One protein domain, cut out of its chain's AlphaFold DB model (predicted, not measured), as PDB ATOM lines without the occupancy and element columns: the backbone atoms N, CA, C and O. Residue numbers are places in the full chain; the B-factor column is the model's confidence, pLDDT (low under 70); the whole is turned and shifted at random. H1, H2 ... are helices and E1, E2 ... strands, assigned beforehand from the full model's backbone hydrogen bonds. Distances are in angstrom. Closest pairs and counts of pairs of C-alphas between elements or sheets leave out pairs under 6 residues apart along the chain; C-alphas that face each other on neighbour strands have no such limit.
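AT A GLANCE: This is residues 61 to 157 of the 366 residues of the protein "C2H2-type domain-containing protein" of Mytilus coruscus (UniProt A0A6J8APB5). Two small lobes are joined by a narrow two-stranded ribbon, E1 and E2: one lobe holds H1 and the looped stretch of residues 61 to 79, the other holds H2 and H3 with the loop of residues 100 to 111. Residues 145 to 157 trail from the ribbon back past the first lobe. The printed part has 97 residues with three named helices and two named strands, in the order H1, E1, H2, H3, E2; the sheet E1 - E2 is antiparallel, and the class is mixed, helices and strands, with under half of the residues in named elements. The whole is loose, with a radius of gyration of the C-alphas of 16.5 A, and elongated, spanning 48 by 31 by 20 A.

IN THESE COORDINATES: Residues 61 to 79 hold no named element. H1, residues 80 to 90, begins at C-alpha 80 (10.690, -8.600, 256.268) and is 15.2 A long. E1, residues 94 to 99, is 16.0 A long. H2, residues 112 to 122, is 15.1 A long and begins at C-alpha 112 (20.500, 4.946, 263.917). H3, residues 128 to 136, is 12.3 A long. E2, residues 140 to 144, is 13.3 A long and ends at C-alpha 144 (10.704, 1.846, 278.497).

HOW THE PARTS SIT: Residues 65 to 66 make a short antiparallel pairing with residues 76 to 77. The closest C-alphas of H1 and E1 are those of Glu 89 and Ser 95, 6.8 A apart. E1 and E2 are antiparallel neighbours, their directions at 143 degrees, with N 95 and O 143 2.8 A apart and N 141 and O 97 2.9 A apart, both within hydrogen-bond range. Residues 98 to 99 of E1 also make a short antiparallel pairing with residues 108 to 109. The closest C-alphas of E1 and H2 are those of Tyr 98 and Arg 112, 6.8 A apart. H2 and H3 touch, the closest C-alphas being those of Lys 116 and Thr 135 at 6.1 A, with a steep tilt of 56 degrees, opposite ways. H1 is apart from H2, from H3 and from E2. In H1, H2 and H3 every O i to N i+4 pair is within hydrogen-bond range.

THE WHOLE: The two C-alphas farthest apart are those of Asn 104 and Lys 157, 50.0 A. The printed part has no cut. The link from E1 to H2, 12 residues, is long; those from H1 to E1, H2 to H3 and H3 to E2 are tight. The mean pLDDT of the printed part is 92.1, and residues 154 to 157 are under 70.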
ATOM      1  N   THR A  61       7.544 -16.718 251.083       73.81
ATOM      2  CA  THR A  61       7.960 -15.882 249.955       73.81
ATOM      3  C   THR A  61       6.740 -15.490 249.113       73.81
ATOM      4  O   THR A  61       6.015 -16.345 248.617       73.81
ATOM      5  N   GLY A  62       6.493 -14.183 248.969       78.88
ATOM      6  CA  GLY A  62       5.438 -13.634 248.102       78.88
ATOM      7  C   GLY A  62       4.151 -13.170 248.797       78.88
ATOM      8  O   GLY A  62       3.271 -12.640 248.124       78.88
ATOM      9  N   GLY A  63       4.033 -13.313 250.121       83.94
ATOM     10  CA  GLY A  63       2.881 -12.820 250.883       83.94
ATOM     11  C   GLY A  63       3.104 -11.450 251.527       83.94
ATOM     12  O   GLY A  63       4.193 -11.143 252.014       83.94
ATOM     13  N   GLU A  64       2.048 -10.637 251.594       89.56
ATOM     14  CA  GLU A  64       2.007  -9.487 252.500       89.56
ATOM     15  C   GLU A  64       2.073  -9.970 253.955       89.56
ATOM     16  O   GLU A  64       1.252 -10.776 254.399       89.56
ATOM     17  N   ILE A  65       3.037  -9.457 254.715       92.69
ATOM     18  CA  ILE A  65       3.246  -9.838 256.114       92.69
ATOM     19  C   ILE A  65       2.312  -8.988 256.979       92.69
ATOM     20  O   ILE A  65       2.286  -7.771 256.828       92.69
ATOM     21  N   LYS A  66       1.555  -9.587 257.897       92.69
ATOM     22  CA  LYS A  66       0.704  -8.851 258.849       92.69
ATOM     23  C   LYS A  66       1.270  -8.947 260.256       92.69
ATOM     24  O   LYS A  66       1.871  -9.961 260.601       92.69
ATOM     25  N   CYS A  67       1.058  -7.908 261.063       93.56
ATOM     26  CA  CYS A  67       1.312  -8.010 262.494       93.56
ATOM     27  C   CYS A  67       0.325  -9.010 263.128       93.56
ATOM     28  O   CYS A  67      -0.876  -8.853 262.912       93.56
ATOM     29  N   PRO A  68       0.791 -10.042 263.861       91.31
ATOM     30  CA  PRO A  68      -0.091 -11.038 264.481       91.31
ATOM     31  C   PRO A  68      -0.769 -10.538 265.767       91.31
ATOM     32  O   PRO A  68      -1.534 -11.273 266.378       91.31
ATOM     33  N   ILE A  69      -0.458  -9.319 266.202       91.56
ATOM     34  CA  ILE A  69      -0.816  -8.779 267.512       91.56
ATOM     35  C   ILE A  69      -2.189  -8.126 267.413       91.56
ATOM     36  O   ILE A  69      -2.371  -7.170 266.651       91.56
ATOM     37  N   GLU A  70      -3.151  -8.624 268.183       89.62
ATOM     38  CA  GLU A  70      -4.492  -8.045 268.222       89.62
ATOM     39  C   GLU A  70      -4.441  -6.583 268.693       89.62
ATOM     40  O   GLU A  70      -3.699  -6.218 269.604       89.62
ATOM     41  N   GLY A  71      -5.186  -5.706 268.018       89.12
ATOM     42  CA  GLY A  71      -5.170  -4.264 268.291       89.12
ATOM     43  C   GLY A  71      -3.986  -3.498 267.686       89.12
ATOM     44  O   GLY A  71      -3.991  -2.264 267.699       89.12
ATOM     45  N   CYS A  72      -3.002  -4.173 267.081       94.69
ATOM     46  CA  CYS A  72      -1.973  -3.484 266.314       94.69
ATOM     47  C   CYS A  72      -2.545  -2.979 264.980       94.69
ATOM     48  O   CYS A  72      -2.805  -3.740 264.051       94.69
ATOM     49  N   THR A  73      -2.738  -1.664 264.873       92.69
ATOM     50  CA  THR A  73      -3.328  -1.020 263.685       92.69
ATOM     51  C   THR A  73      -2.356  -0.878 262.516       92.69
ATOM     52  O   THR A  73      -2.755  -0.490 261.416       92.69
ATOM     53  N   VAL A  74      -1.069  -1.174 262.728       86.62
ATOM     54  CA  VAL A  74      -0.065  -1.107 261.667       86.62
ATOM     55  C   VAL A  74      -0.308  -2.286 260.732       86.62
ATOM     56  O   VAL A  74      -0.088  -3.430 261.108       86.62
ATOM     57  N   GLY A  75      -0.819  -1.982 259.536       83.00
ATOM     58  CA  GLY A  75      -1.382  -2.960 258.608       83.00
ATOM     59  C   GLY A  75      -0.390  -3.969 258.017       83.00
ATOM     60  O   GLY A  75       0.210  -4.791 258.704       83.00
ATOM     61  N   ARG A  76      -0.300  -3.990 256.685       92.75
ATOM     62  CA  ARG A  76       0.461  -4.998 255.937       92.75
ATOM     63  C   ARG A  76       1.860  -4.482 255.603       92.75
ATOM     64  O   ARG A  76       2.026  -3.329 255.212       92.75
ATOM     65  N   PHE A  77       2.868  -5.336 255.726       93.81
ATOM     66  CA  PHE A  77       4.258  -5.033 255.412       93.81
ATOM     67  C   PHE A  77       4.658  -5.708 254.107       93.81
ATOM     68  O   PHE A  77       4.488  -6.911 253.920       93.81
ATOM     69  N   THR A  78       5.261  -4.920 253.221       92.19
ATOM     70  CA  THR A  78       5.759  -5.386 251.920       92.19
ATOM     71  C   THR A  78       7.102  -6.111 252.016       92.19
ATOM     72  O   THR A  78       7.586  -6.631 251.018       92.19
ATOM     73  N   SER A  79       7.776  -6.070 253.171       91.56
ATOM     74  CA  SER A  79       9.086  -6.698 253.351       91.56
ATOM     75  C   SER A  79       9.355  -7.094 254.799       91.56
ATOM     76  O   SER A  79       8.891  -6.435 255.737       91.56
ATOM     77  N   LYS A  80      10.188  -8.131 254.968       89.62
ATOM     78  CA  LYS A  80      10.690  -8.600 256.268       89.62
ATOM     79  C   LYS A  80      11.326  -7.466 257.071       89.62
ATOM     80  O   LYS A  80      10.969  -7.271 258.221       89.62
ATOM     81  N   CYS A  81      12.181  -6.648 256.453       90.56
ATOM     82  CA  CYS A  81      12.844  -5.536 257.144       90.56
ATOM     83  C   CYS A  81      11.852  -4.522 257.740       90.56
ATOM     84  O   CYS A  81      12.058  -4.046 258.856       90.56
ATOM     85  N   LYS A  82      10.763  -4.193 257.025       93.00
ATOM     86  CA  LYS A  82       9.733  -3.277 257.544       93.00
ATOM     87  C   LYS A  82       8.972  -3.894 258.717       93.00
ATOM     88  O   LYS A  82       8.704  -3.180 259.679       93.00
ATOM     89  N   PHE A  83       8.656  -5.186 258.633       93.50
ATOM     90  CA  PHE A  83       8.007  -5.918 259.717       93.50
ATOM     91  C   PHE A  83       8.912  -6.030 260.948       93.50
ATOM     92  O   PHE A  83       8.488  -5.665 262.036       93.50
ATOM     93  N   THR A  84      10.173  -6.449 260.792       91.56
ATOM     94  CA  THR A  84      11.136  -6.541 261.902       91.56
ATOM     95  C   THR A  84      11.300  -5.194 262.594       91.56
ATOM     96  O   THR A  84      11.254  -5.124 263.815       91.56
ATOM     97  N   ARG A  85      11.398  -4.104 261.824       93.19
ATOM     98  CA  ARG A  85      11.439  -2.744 262.374       93.19
ATOM     99  C   ARG A  85      10.174  -2.382 263.149       93.19
ATOM    100  O   ARG A  85      10.242  -1.759 264.198       93.19
ATOM    101  N   HIS A  86       9.009  -2.732 262.618       94.44
ATOM    102  CA  HIS A  86       7.757  -2.525 263.330       94.44
ATOM    103  C   HIS A  86       7.725  -3.314 264.645       94.44
ATOM    104  O   HIS A  86       7.348  -2.758 265.675       94.44
ATOM    105  N   TRP A  87       8.168  -4.571 264.610       93.94
ATOM    106  CA  TRP A  87       8.234  -5.436 265.776       93.94
ATOM    107  C   TRP A  87       9.115  -4.847 266.874       93.94
ATOM    108  O   TRP A  87       8.655  -4.690 268.001       93.94
ATOM    109  N   THR A  88      10.338  -4.426 266.540       92.12
ATOM    110  CA  THR A  88      11.247  -3.811 267.518       92.12
ATOM    111  C   THR A  88      10.695  -2.511 268.098       92.12
ATOM    112  O   THR A  88      10.915  -2.207 269.264       92.12
ATOM    113  N   GLU A  89       9.928  -1.745 267.323       93.31
ATOM    114  CA  GLU A  89       9.380  -0.461 267.773       93.31
ATOM    115  C   GLU A  89       8.083  -0.561 268.571       93.31
ATOM    116  O   GLU A  89       7.767   0.361 269.326       93.31
ATOM    117  N   LYS A  90       7.289  -1.613 268.368       94.81
ATOM    118  CA  LYS A  90       5.938  -1.724 268.938       94.81
ATOM    119  C   LYS A  90       5.764  -2.893 269.888       94.81
ATOM    120  O   LYS A  90       4.918  -2.802 270.763       94.81
ATOM    121  N   HIS A  91       6.562  -3.942 269.750       93.38
ATOM    122  CA  HIS A  91       6.372  -5.205 270.466       93.38
ATOM    123  C   HIS A  91       7.587  -5.603 271.308       93.38
ATOM    124  O   HIS A  91       7.578  -6.658 271.932       93.38
ATOM    125  N   VAL A  92       8.612  -4.748 271.382       92.06
ATOM    126  CA  VAL A  92       9.692  -4.868 272.369       92.06
ATOM    127  C   VAL A  92       9.436  -3.874 273.499       92.06
ATOM    128  O   VAL A  92       9.154  -2.693 273.262       92.06
ATOM    129  N   LYS A  93       9.480  -4.388 274.735       93.44
ATOM    130  CA  LYS A  93       9.127  -3.661 275.965       93.44
ATOM    131  C   LYS A  93      10.051  -2.473 276.223       93.44
ATOM    132  O   LYS A  93       9.629  -1.438 276.735       93.44
ATOM    133  N   THR A  94      11.309  -2.609 275.837       93.88
ATOM    134  CA  THR A  94      12.303  -1.545 275.874       93.88
ATOM    135  C   THR A  94      12.582  -1.036 274.464       93.88
ATOM    136  O   THR A  94      12.453  -1.742 273.470       93.88
ATOM    137  N   SER A  95      12.939   0.237 274.366       93.56
ATOM    138  CA  SER A  95      13.353   0.880 273.126       93.56
ATOM    139  C   SER A  95      14.706   1.536 273.340       93.56
ATOM    140  O   SER A  95      14.930   2.196 274.356       93.56
ATOM    141  N   ILE A  96      15.602   1.360 272.376       94.75
ATOM    142  CA  ILE A  96      16.895   2.037 272.370       94.75
ATOM    143  C   ILE A  96      16.692   3.436 271.787       94.75
ATOM    144  O   ILE A  96      16.069   3.607 270.734       94.75
ATOM    145  N   LYS A  97      17.223   4.449 272.469       96.56
ATOM    146  CA  LYS A  97      17.351   5.807 271.944       96.56
ATOM    147  C   LYS A  97      18.815   6.171 271.784       96.56
ATOM    148  O   LYS A  97      19.624   5.909 272.669       96.56
ATOM    149  N   TYR A  98      19.110   6.815 270.667       97.62
ATOM    150  CA  TYR A  98      20.420   7.345 270.326       97.62
ATOM    151  C   TYR A  98      20.427   8.843 270.606       97.62
ATOM    152  O   TYR A  98      19.562   9.559 270.091       97.62
ATOM    153  N   HIS A  99      21.386   9.311 271.398       98.00
ATOM    154  CA  HIS A  99      21.632  10.734 271.637       98.00
ATOM    155  C   HIS A  99      22.679  11.248 270.660       98.00
ATOM    156  O   HIS A  99      23.656  10.553 270.374       98.00
ATOM    157  N   CYS A 100      22.469  12.449 270.123       98.38
ATOM    158  CA  CYS A 100      23.442  13.057 269.222       98.38
ATOM    159  C   CYS A 100      24.765  13.308 269.962       98.38
ATOM    160  O   CYS A 100      24.777  13.892 271.042       98.38
ATOM    161  N   SER A 101      25.886  12.891 269.371       97.44
ATOM    162  CA  SER A 101      27.224  13.037 269.962       97.44
ATOM    163  C   SER A 101      27.805  14.454 269.848       97.44
ATOM    164  O   SER A 101      28.849  14.750 270.432       97.44
ATOM    165  N   ILE A 102      27.154  15.352 269.101       96.94
ATOM    166  CA  ILE A 102      27.636  16.720 268.892       96.94
ATOM    167  C   ILE A 102      27.287  17.595 270.095       96.94
ATOM    168  O   ILE A 102      26.142  17.665 270.544       96.94
ATOM    169  N   ARG A 103      28.298  18.309 270.603       97.00
ATOM    170  CA  ARG A 103      28.184  19.171 271.784       97.00
ATOM    171  C   ARG A 103      27.035  20.172 271.631       97.00
ATOM    172  O   ARG A 103      26.929  20.852 270.614       97.00
ATOM    173  N   ASN A 104      26.229  20.297 272.685       97.00
ATOM    174  CA  ASN A 104      25.030  21.144 272.768       97.00
ATOM    175  C   ASN A 104      23.844  20.694 271.893       97.00
ATOM    176  O   ASN A 104      22.844  21.407 271.831       97.00
ATOM    177  N   CYS A 105      23.912  19.528 271.243       98.00
ATOM    178  CA  CYS A 105      22.748  18.938 270.597       98.00
ATOM    179  C   CYS A 105      22.012  18.011 271.568       98.00
ATOM    180  O   CYS A 105      22.569  17.026 272.036       98.00
ATOM    181  N   THR A 106      20.744  18.305 271.853       97.94
ATOM    182  CA  THR A 106      19.895  17.490 272.742       97.94
ATOM    183  C   THR A 106      18.950  16.569 271.970       97.94
ATOM    184  O   THR A 106      17.975  16.057 272.525       97.94
ATOM    185  N   VAL A 107      19.168  16.405 270.661       98.31
ATOM    186  CA  VAL A 107      18.298  15.580 269.822       98.31
ATOM    187  C   VAL A 107      18.504  14.112 270.155       98.31
ATOM    188  O   VAL A 107      19.626  13.611 270.243       98.31
ATOM    189  N   THR A 108      17.378  13.419 270.295       97.69
ATOM    190  CA  THR A 108      17.337  11.974 270.491       97.69
ATOM    191  C   THR A 108      16.547  11.333 269.365       97.69
ATOM    192  O   THR A 108      15.486  11.821 268.968       97.69
ATOM    193  N   CYS A 109      17.058  10.227 268.839       97.50
ATOM    194  CA  CYS A 109      16.421   9.478 267.765       97.50
ATOM    195  C   CYS A 109      16.172   8.036 268.202       97.50
ATOM    196  O   CYS A 109      16.946   7.453 268.955       97.50
ATOM    197  N   ARG A 110      15.096   7.428 267.693       94.25
ATOM    198  CA  ARG A 110      14.799   6.004 267.938       94.25
ATOM    199  C   ARG A 110      15.619   5.069 267.055       94.25
ATOM    200  O   ARG A 110      15.777   3.901 267.378       94.25
ATOM    201  N   ARG A 111      16.108   5.565 265.916       94.94
ATOM    202  CA  ARG A 111      16.859   4.773 264.942       94.94
ATOM    203  C   ARG A 111      18.201   5.409 264.657       94.94
ATOM    204  O   ARG A 111      18.317   6.628 264.538       94.94
ATOM    205  N   ARG A 112      19.175   4.547 264.387       95.25
ATOM    206  CA  ARG A 112      20.500   4.946 263.917       95.25
ATOM    207  C   ARG A 112      20.451   5.697 262.581       95.25
ATOM    208  O   ARG A 112      21.184   6.657 262.392       95.25
ATOM    209  N   TYR A 113      19.564   5.293 261.669       96.12
ATOM    210  CA  TYR A 113      19.371   5.983 260.386       96.12
ATOM    211  C   TYR A 113      18.823   7.408 260.562       96.12
ATOM    212  O   TYR A 113      19.289   8.336 259.903       96.12
ATOM    213  N   ASP A 114      17.868   7.587 261.477       97.31
ATOM    214  CA  ASP A 114      17.293   8.903 261.768       97.31
ATOM    215  C   ASP A 114      18.365   9.816 262.386       97.31
ATOM    216  O   ASP A 114      18.482  10.973 261.997       97.31
ATOM    217  N   MET A 115      19.226   9.270 263.256       98.06
ATOM    218  CA  MET A 115      20.384   9.989 263.797       98.06
ATOM    219  C   MET A 115      21.395  10.372 262.704       98.06
ATOM    220  O   MET A 115      21.854  11.509 262.657       98.06
ATOM    221  N   LYS A 116      21.696   9.457 261.771       97.75
ATOM    222  CA  LYS A 116      22.559   9.736 260.610       97.75
ATOM    223  C   LYS A 116      22.031  10.918 259.793       97.75
ATOM    224  O   LYS A 116      22.792  11.800 259.398       97.75
ATOM    225  N   THR A 117      20.721  10.929 259.558       98.00
ATOM    226  CA  THR A 117      20.024  11.992 258.821       98.00
ATOM    227  C   THR A 117      20.055  13.305 259.601       98.00
ATOM    228  O   THR A 117      20.432  14.329 259.046       98.00
ATOM    229  N   HIS A 118      19.784  13.260 260.908       98.31
ATOM    230  CA  HIS A 118      19.900  14.409 261.801       98.31
ATOM    231  C   HIS A 118      21.307  15.034 261.773       98.31
ATOM    232  O   HIS A 118      21.427  16.243 261.592       98.31
ATOM    233  N   ILE A 119      22.368  14.229 261.890       98.19
ATOM    234  CA  ILE A 119      23.757  14.715 261.841       98.19
ATOM    235  C   ILE A 119      24.052  15.387 260.496       98.19
ATOM    236  O   ILE A 119      24.631  16.475 260.454       98.19
ATOM    237  N   LYS A 120      23.602  14.782 259.394       97.81
ATOM    238  CA  LYS A 120      23.776  15.345 258.054       97.81
ATOM    239  C   LYS A 120      23.043  16.681 257.885       97.81
ATOM    240  O   LYS A 120      23.622  17.635 257.378       97.81
ATOM    241  N   GLU A 121      21.781  16.758 258.296       97.94
ATOM    242  CA  GLU A 121      20.912  17.907 258.009       97.94
ATOM    243  C   GLU A 121      21.091  19.061 259.003       97.94
ATOM    244  O   GLU A 121      21.165  20.221 258.600       97.94
ATOM    245  N   VAL A 122      21.191  18.760 260.300       98.12
ATOM    246  CA  VAL A 122      21.243  19.775 261.365       98.12
ATOM    247  C   VAL A 122      22.666  20.256 261.604       98.12
ATOM    248  O   VAL A 122      22.894  21.453 261.778       98.12
ATOM    249  N   HIS A 123      23.637  19.343 261.574       97.31
ATOM    250  CA  HIS A 123      25.040  19.676 261.821       97.31
ATOM    251  C   HIS A 123      25.852  19.895 260.544       97.31
ATOM    252  O   HIS A 123      27.039  20.199 260.633       97.31
ATOM    253  N   ARG A 124      25.209  19.787 259.369       96.19
ATOM    254  CA  ARG A 124      25.817  20.004 258.045       96.19
ATOM    255  C   ARG A 124      27.116  19.217 257.853       96.19
ATOM    256  O   ARG A 124      28.043  19.680 257.197       96.19
ATOM    257  N   ALA A 125      27.195  18.027 258.446       92.38
ATOM    258  CA  ALA A 125      28.304  17.125 258.196       92.38
ATOM    259  C   ALA A 125      28.141  16.548 256.783       92.38
ATOM    260  O   ALA A 125      27.152  15.875 256.497       92.38
ATOM    261  N   GLU A 126      29.086  16.836 255.891       93.75
ATOM    262  CA  GLU A 126      29.052  16.350 254.503       93.75
ATOM    263  C   GLU A 126      29.879  15.074 254.320       93.75
ATOM    264  O   GLU A 126      29.523  14.211 253.513       93.75
ATOM    265  N   ASP A 127      30.952  14.922 255.101       96.25
ATOM    266  CA  ASP A 127      31.813  13.748 255.044       96.25
ATOM    267  C   ASP A 127      31.088  12.511 255.592       96.25
ATOM    268  O   ASP A 127      30.718  12.418 256.767       96.25
ATOM    269  N   ARG A 128      30.908  11.524 254.711       94.44
ATOM    270  CA  ARG A 128      30.267  10.248 255.018       94.44
ATOM    271  C   ARG A 128      30.986   9.485 256.132       94.44
ATOM    272  O   ARG A 128      30.295   8.874 256.949       94.44
ATOM    273  N   LEU A 129      32.320   9.496 256.158       95.19
ATOM    274  CA  LEU A 129      33.104   8.773 257.165       95.19
ATOM    275  C   LEU A 129      32.935   9.423 258.537       95.19
ATOM    276  O   LEU A 129      32.670   8.727 259.515       95.19
ATOM    277  N   LEU A 130      32.977  10.757 258.588       94.69
ATOM    278  CA  LEU A 130      32.698  11.515 259.807       94.69
ATOM    279  C   LEU A 130      31.275  11.262 260.319       94.69
ATOM    280  O   LEU A 130      31.079  11.048 261.511       94.69
ATOM    281  N   ILE A 131      30.274  11.247 259.432       96.06
ATOM    282  CA  ILE A 131      28.892  10.936 259.817       96.06
ATOM    283  C   ILE A 131      28.805   9.531 260.435       96.06
ATOM    284  O   ILE A 131      28.120   9.339 261.443       96.06
ATOM    285  N   GLU A 132      29.449   8.535 259.824       95.25
ATOM    286  CA  GLU A 132      29.435   7.155 260.317       95.25
ATOM    287  C   GLU A 132      30.126   7.040 261.682       95.25
ATOM    288  O   GLU A 132      29.531   6.466 262.596       95.25
ATOM    289  N   ASP A 133      31.287   7.678 261.858       96.38
ATOM    290  CA  ASP A 133      32.011   7.767 263.132       96.38
ATOM    291  C   ASP A 133      31.179   8.449 264.233       96.38
ATOM    292  O   ASP A 133      30.972   7.884 265.309       96.38
ATOM    293  N   LEU A 134      30.595   9.617 263.949       95.44
ATOM    294  CA  LEU A 134      29.736  10.333 264.897       95.44
ATOM    295  C   LEU A 134      28.498   9.519 265.285       95.44
ATOM    296  O   LEU A 134      28.081   9.548 266.444       95.44
ATOM    297  N   THR A 135      27.933   8.771 264.333       95.56
ATOM    298  CA  THR A 135      26.786   7.889 264.579       95.56
ATOM    299  C   THR A 135      27.185   6.670 265.423       95.56
ATOM    300  O   THR A 135      26.393   6.220 266.246       95.56
ATOM    301  N   CYS A 136      28.392   6.117 265.238       93.75
ATOM    302  CA  CYS A 136      28.939   5.062 266.104       93.75
ATOM    303  C   CYS A 136      29.151   5.554 267.541       93.75
ATOM    304  O   CYS A 136      28.896   4.806 268.478       93.75
ATOM    305  N   LYS A 137      29.576   6.811 267.705       95.62
ATOM    306  CA  LYS A 137      29.838   7.456 269.003       95.62
ATOM    307  C   LYS A 137      28.586   7.965 269.723       95.62
ATOM    308  O   LYS A 137      28.703   8.544 270.797       95.62
ATOM    309  N   CYS A 138      27.401   7.812 269.134       95.94
ATOM    310  CA  CYS A 138      26.158   8.223 269.779       95.94
ATOM    311  C   CYS A 138      25.913   7.395 271.043       95.94
ATOM    312  O   CYS A 138      25.921   6.164 270.996       95.94
ATOM    313  N   GLU A 139      25.639   8.074 272.155       96.31
ATOM    314  CA  GLU A 139      25.269   7.412 273.401       96.31
ATOM    315  C   GLU A 139      23.934   6.682 273.216       96.31
ATOM    316  O   GLU A 139      22.949   7.249 272.720       96.31
ATOM    317  N   LYS A 140      23.907   5.402 273.593       96.06
ATOM    318  CA  LYS A 140      22.704   4.572 273.584       96.06
ATOM    319  C   LYS A 140      22.097   4.582 274.978       96.06
ATOM    320  O   LYS A 140      22.770   4.275 275.954       96.06
ATOM    321  N   THR A 141      20.804   4.859 275.061       95.88
ATOM    322  CA  THR A 141      20.043   4.702 276.305       95.88
ATOM    323  C   THR A 141      18.882   3.757 276.075       95.88
ATOM    324  O   THR A 141      18.143   3.881 275.094       95.88
ATOM    325  N   VAL A 142      18.725   2.795 276.979       95.12
ATOM    326  CA  VAL A 142      17.586   1.879 276.979       95.12
ATOM    327  C   VAL A 142      16.479   2.524 277.800       95.12
ATOM    328  O   VAL A 142      16.671   2.868 278.963       95.12
ATOM    329  N   MET A 143      15.320   2.724 277.184       94.25
ATOM    330  CA  MET A 143      14.152   3.314 277.829       94.25
ATOM    331  C   MET A 143      12.941   2.402 277.699       94.25
ATOM    332  O   MET A 143      12.801   1.685 276.708       94.25
ATOM    333  N   GLU A 144      12.006   2.494 278.640       95.75
ATOM    334  CA  GLU A 144      10.704   1.846 278.497       95.75
ATOM    335  C   GLU A 144       9.967   2.363 277.249       95.75
ATOM    336  O   GLU A 144       9.863   3.573 276.994       95.75
ATOM    337  N   ASN A 145       9.465   1.431 276.441       95.19
ATOM    338  CA  ASN A 145       8.721   1.748 275.238       95.19
ATOM    339  C   ASN A 145       7.272   2.096 275.598       95.19
ATOM    340  O   ASN A 145       6.411   1.232 275.704       95.19
ATOM    341  N   ARG A 146       6.970   3.393 275.714       93.81
ATOM    342  CA  ARG A 146       5.608   3.881 276.014       93.81
ATOM    343  C   ARG A 146       4.542   3.473 274.989       93.81
ATOM    344  O   ARG A 146       3.358   3.612 275.262       93.81
ATOM    345  N   GLY A 147       4.953   3.060 273.789       91.62
ATOM    346  CA  GLY A 147       4.058   2.566 272.743       91.62
ATOM    347  C   GLY A 147       4.041   1.044 272.629       91.62
ATOM    348  O   GLY A 147       3.661   0.555 271.565       91.62
ATOM    349  N   TYR A 148       4.521   0.339 273.656       94.81
ATOM    350  CA  TYR A 148       4.562  -1.112 273.710       94.81
ATOM    351  C   TYR A 148       3.151  -1.698 273.679       94.81
ATOM    352  O   TYR A 148       2.277  -1.318 274.455       94.81
ATOM    353  N   LEU A 149       2.958  -2.631 272.757       93.44
ATOM    354  CA  LEU A 149       1.799  -3.494 272.659       93.44
ATOM    355  C   LEU A 149       2.274  -4.898 272.998       93.44
ATOM    356  O   LEU A 149       3.097  -5.461 272.266       93.44
ATOM    357  N   ASP A 150       1.764  -5.423 274.108       91.88
ATOM    358  CA  ASP A 150       2.115  -6.750 274.587       91.88
ATOM    359  C   ASP A 150       1.724  -7.796 273.536       91.88
ATOM    360  O   ASP A 150       0.545  -7.884 273.177       91.88
ATOM    361  N   PRO A 151       2.683  -8.576 273.006       87.88
ATOM    362  CA  PRO A 151       2.349  -9.708 272.166       87.88
ATOM    363  C   PRO A 151       1.524 -10.774 272.876       87.88
ATOM    364  O   PRO A 151       0.934 -11.615 272.201       87.88
ATOM    365  N   GLY A 152       1.465 -10.755 274.206       84.81
ATOM    366  CA  GLY A 152       0.907 -11.832 274.997       84.81
ATOM    367  C   GLY A 152       1.673 -13.132 274.759       84.81
ATOM    368  O   GLY A 152       2.778 -13.165 274.210       84.81
ATOM    369  N   PHE A 153       1.051 -14.244 275.134       72.81
ATOM    370  CA  PHE A 153       1.556 -15.576 274.822       72.81
ATOM    371  C   PHE A 153       1.212 -15.937 273.375       72.81
ATOM    372  O   PHE A 153       0.388 -16.819 273.123       72.81
ATOM    373  N   LEU A 154       1.825 -15.261 272.401       67.38
ATOM    374  CA  LEU A 154       1.824 -15.764 271.031       67.38
ATOM    375  C   LEU A 154       2.587 -17.091 271.011       67.38
ATOM    376  O   LEU A 154       3.799 -17.154 270.818       67.38
ATOM    377  N   THR A 155       1.853 -18.179 271.225       54.53
ATOM    378  CA  THR A 155       2.318 -19.530 270.945       54.53
ATOM    379  C   THR A 155       2.357 -19.665 269.432       54.53
ATOM    380  O   THR A 155       1.350 -19.916 268.770       54.53
ATOM    381  N   PHE A 156       3.532 -19.427 268.849       55.06
ATOM    382  CA  PHE A 156       3.755 -19.666 267.432       55.06
ATOM    383  C   PHE A 156       3.555 -21.160 267.161       55.06
ATOM    384  O   PHE A 156       4.460 -21.972 267.340       55.06
ATOM    385  N   LYS A 157       2.351 -21.547 266.724       45.94
ATOM    386  CA  LYS A 157       2.132 -22.862 266.123       45.94
ATOM    387  C   LYS A 157       2.856 -22.860 264.787       45.94
ATOM    388  O   LYS A 157       2.305 -22.423 263.776       45.94
TER     389      LYS A 157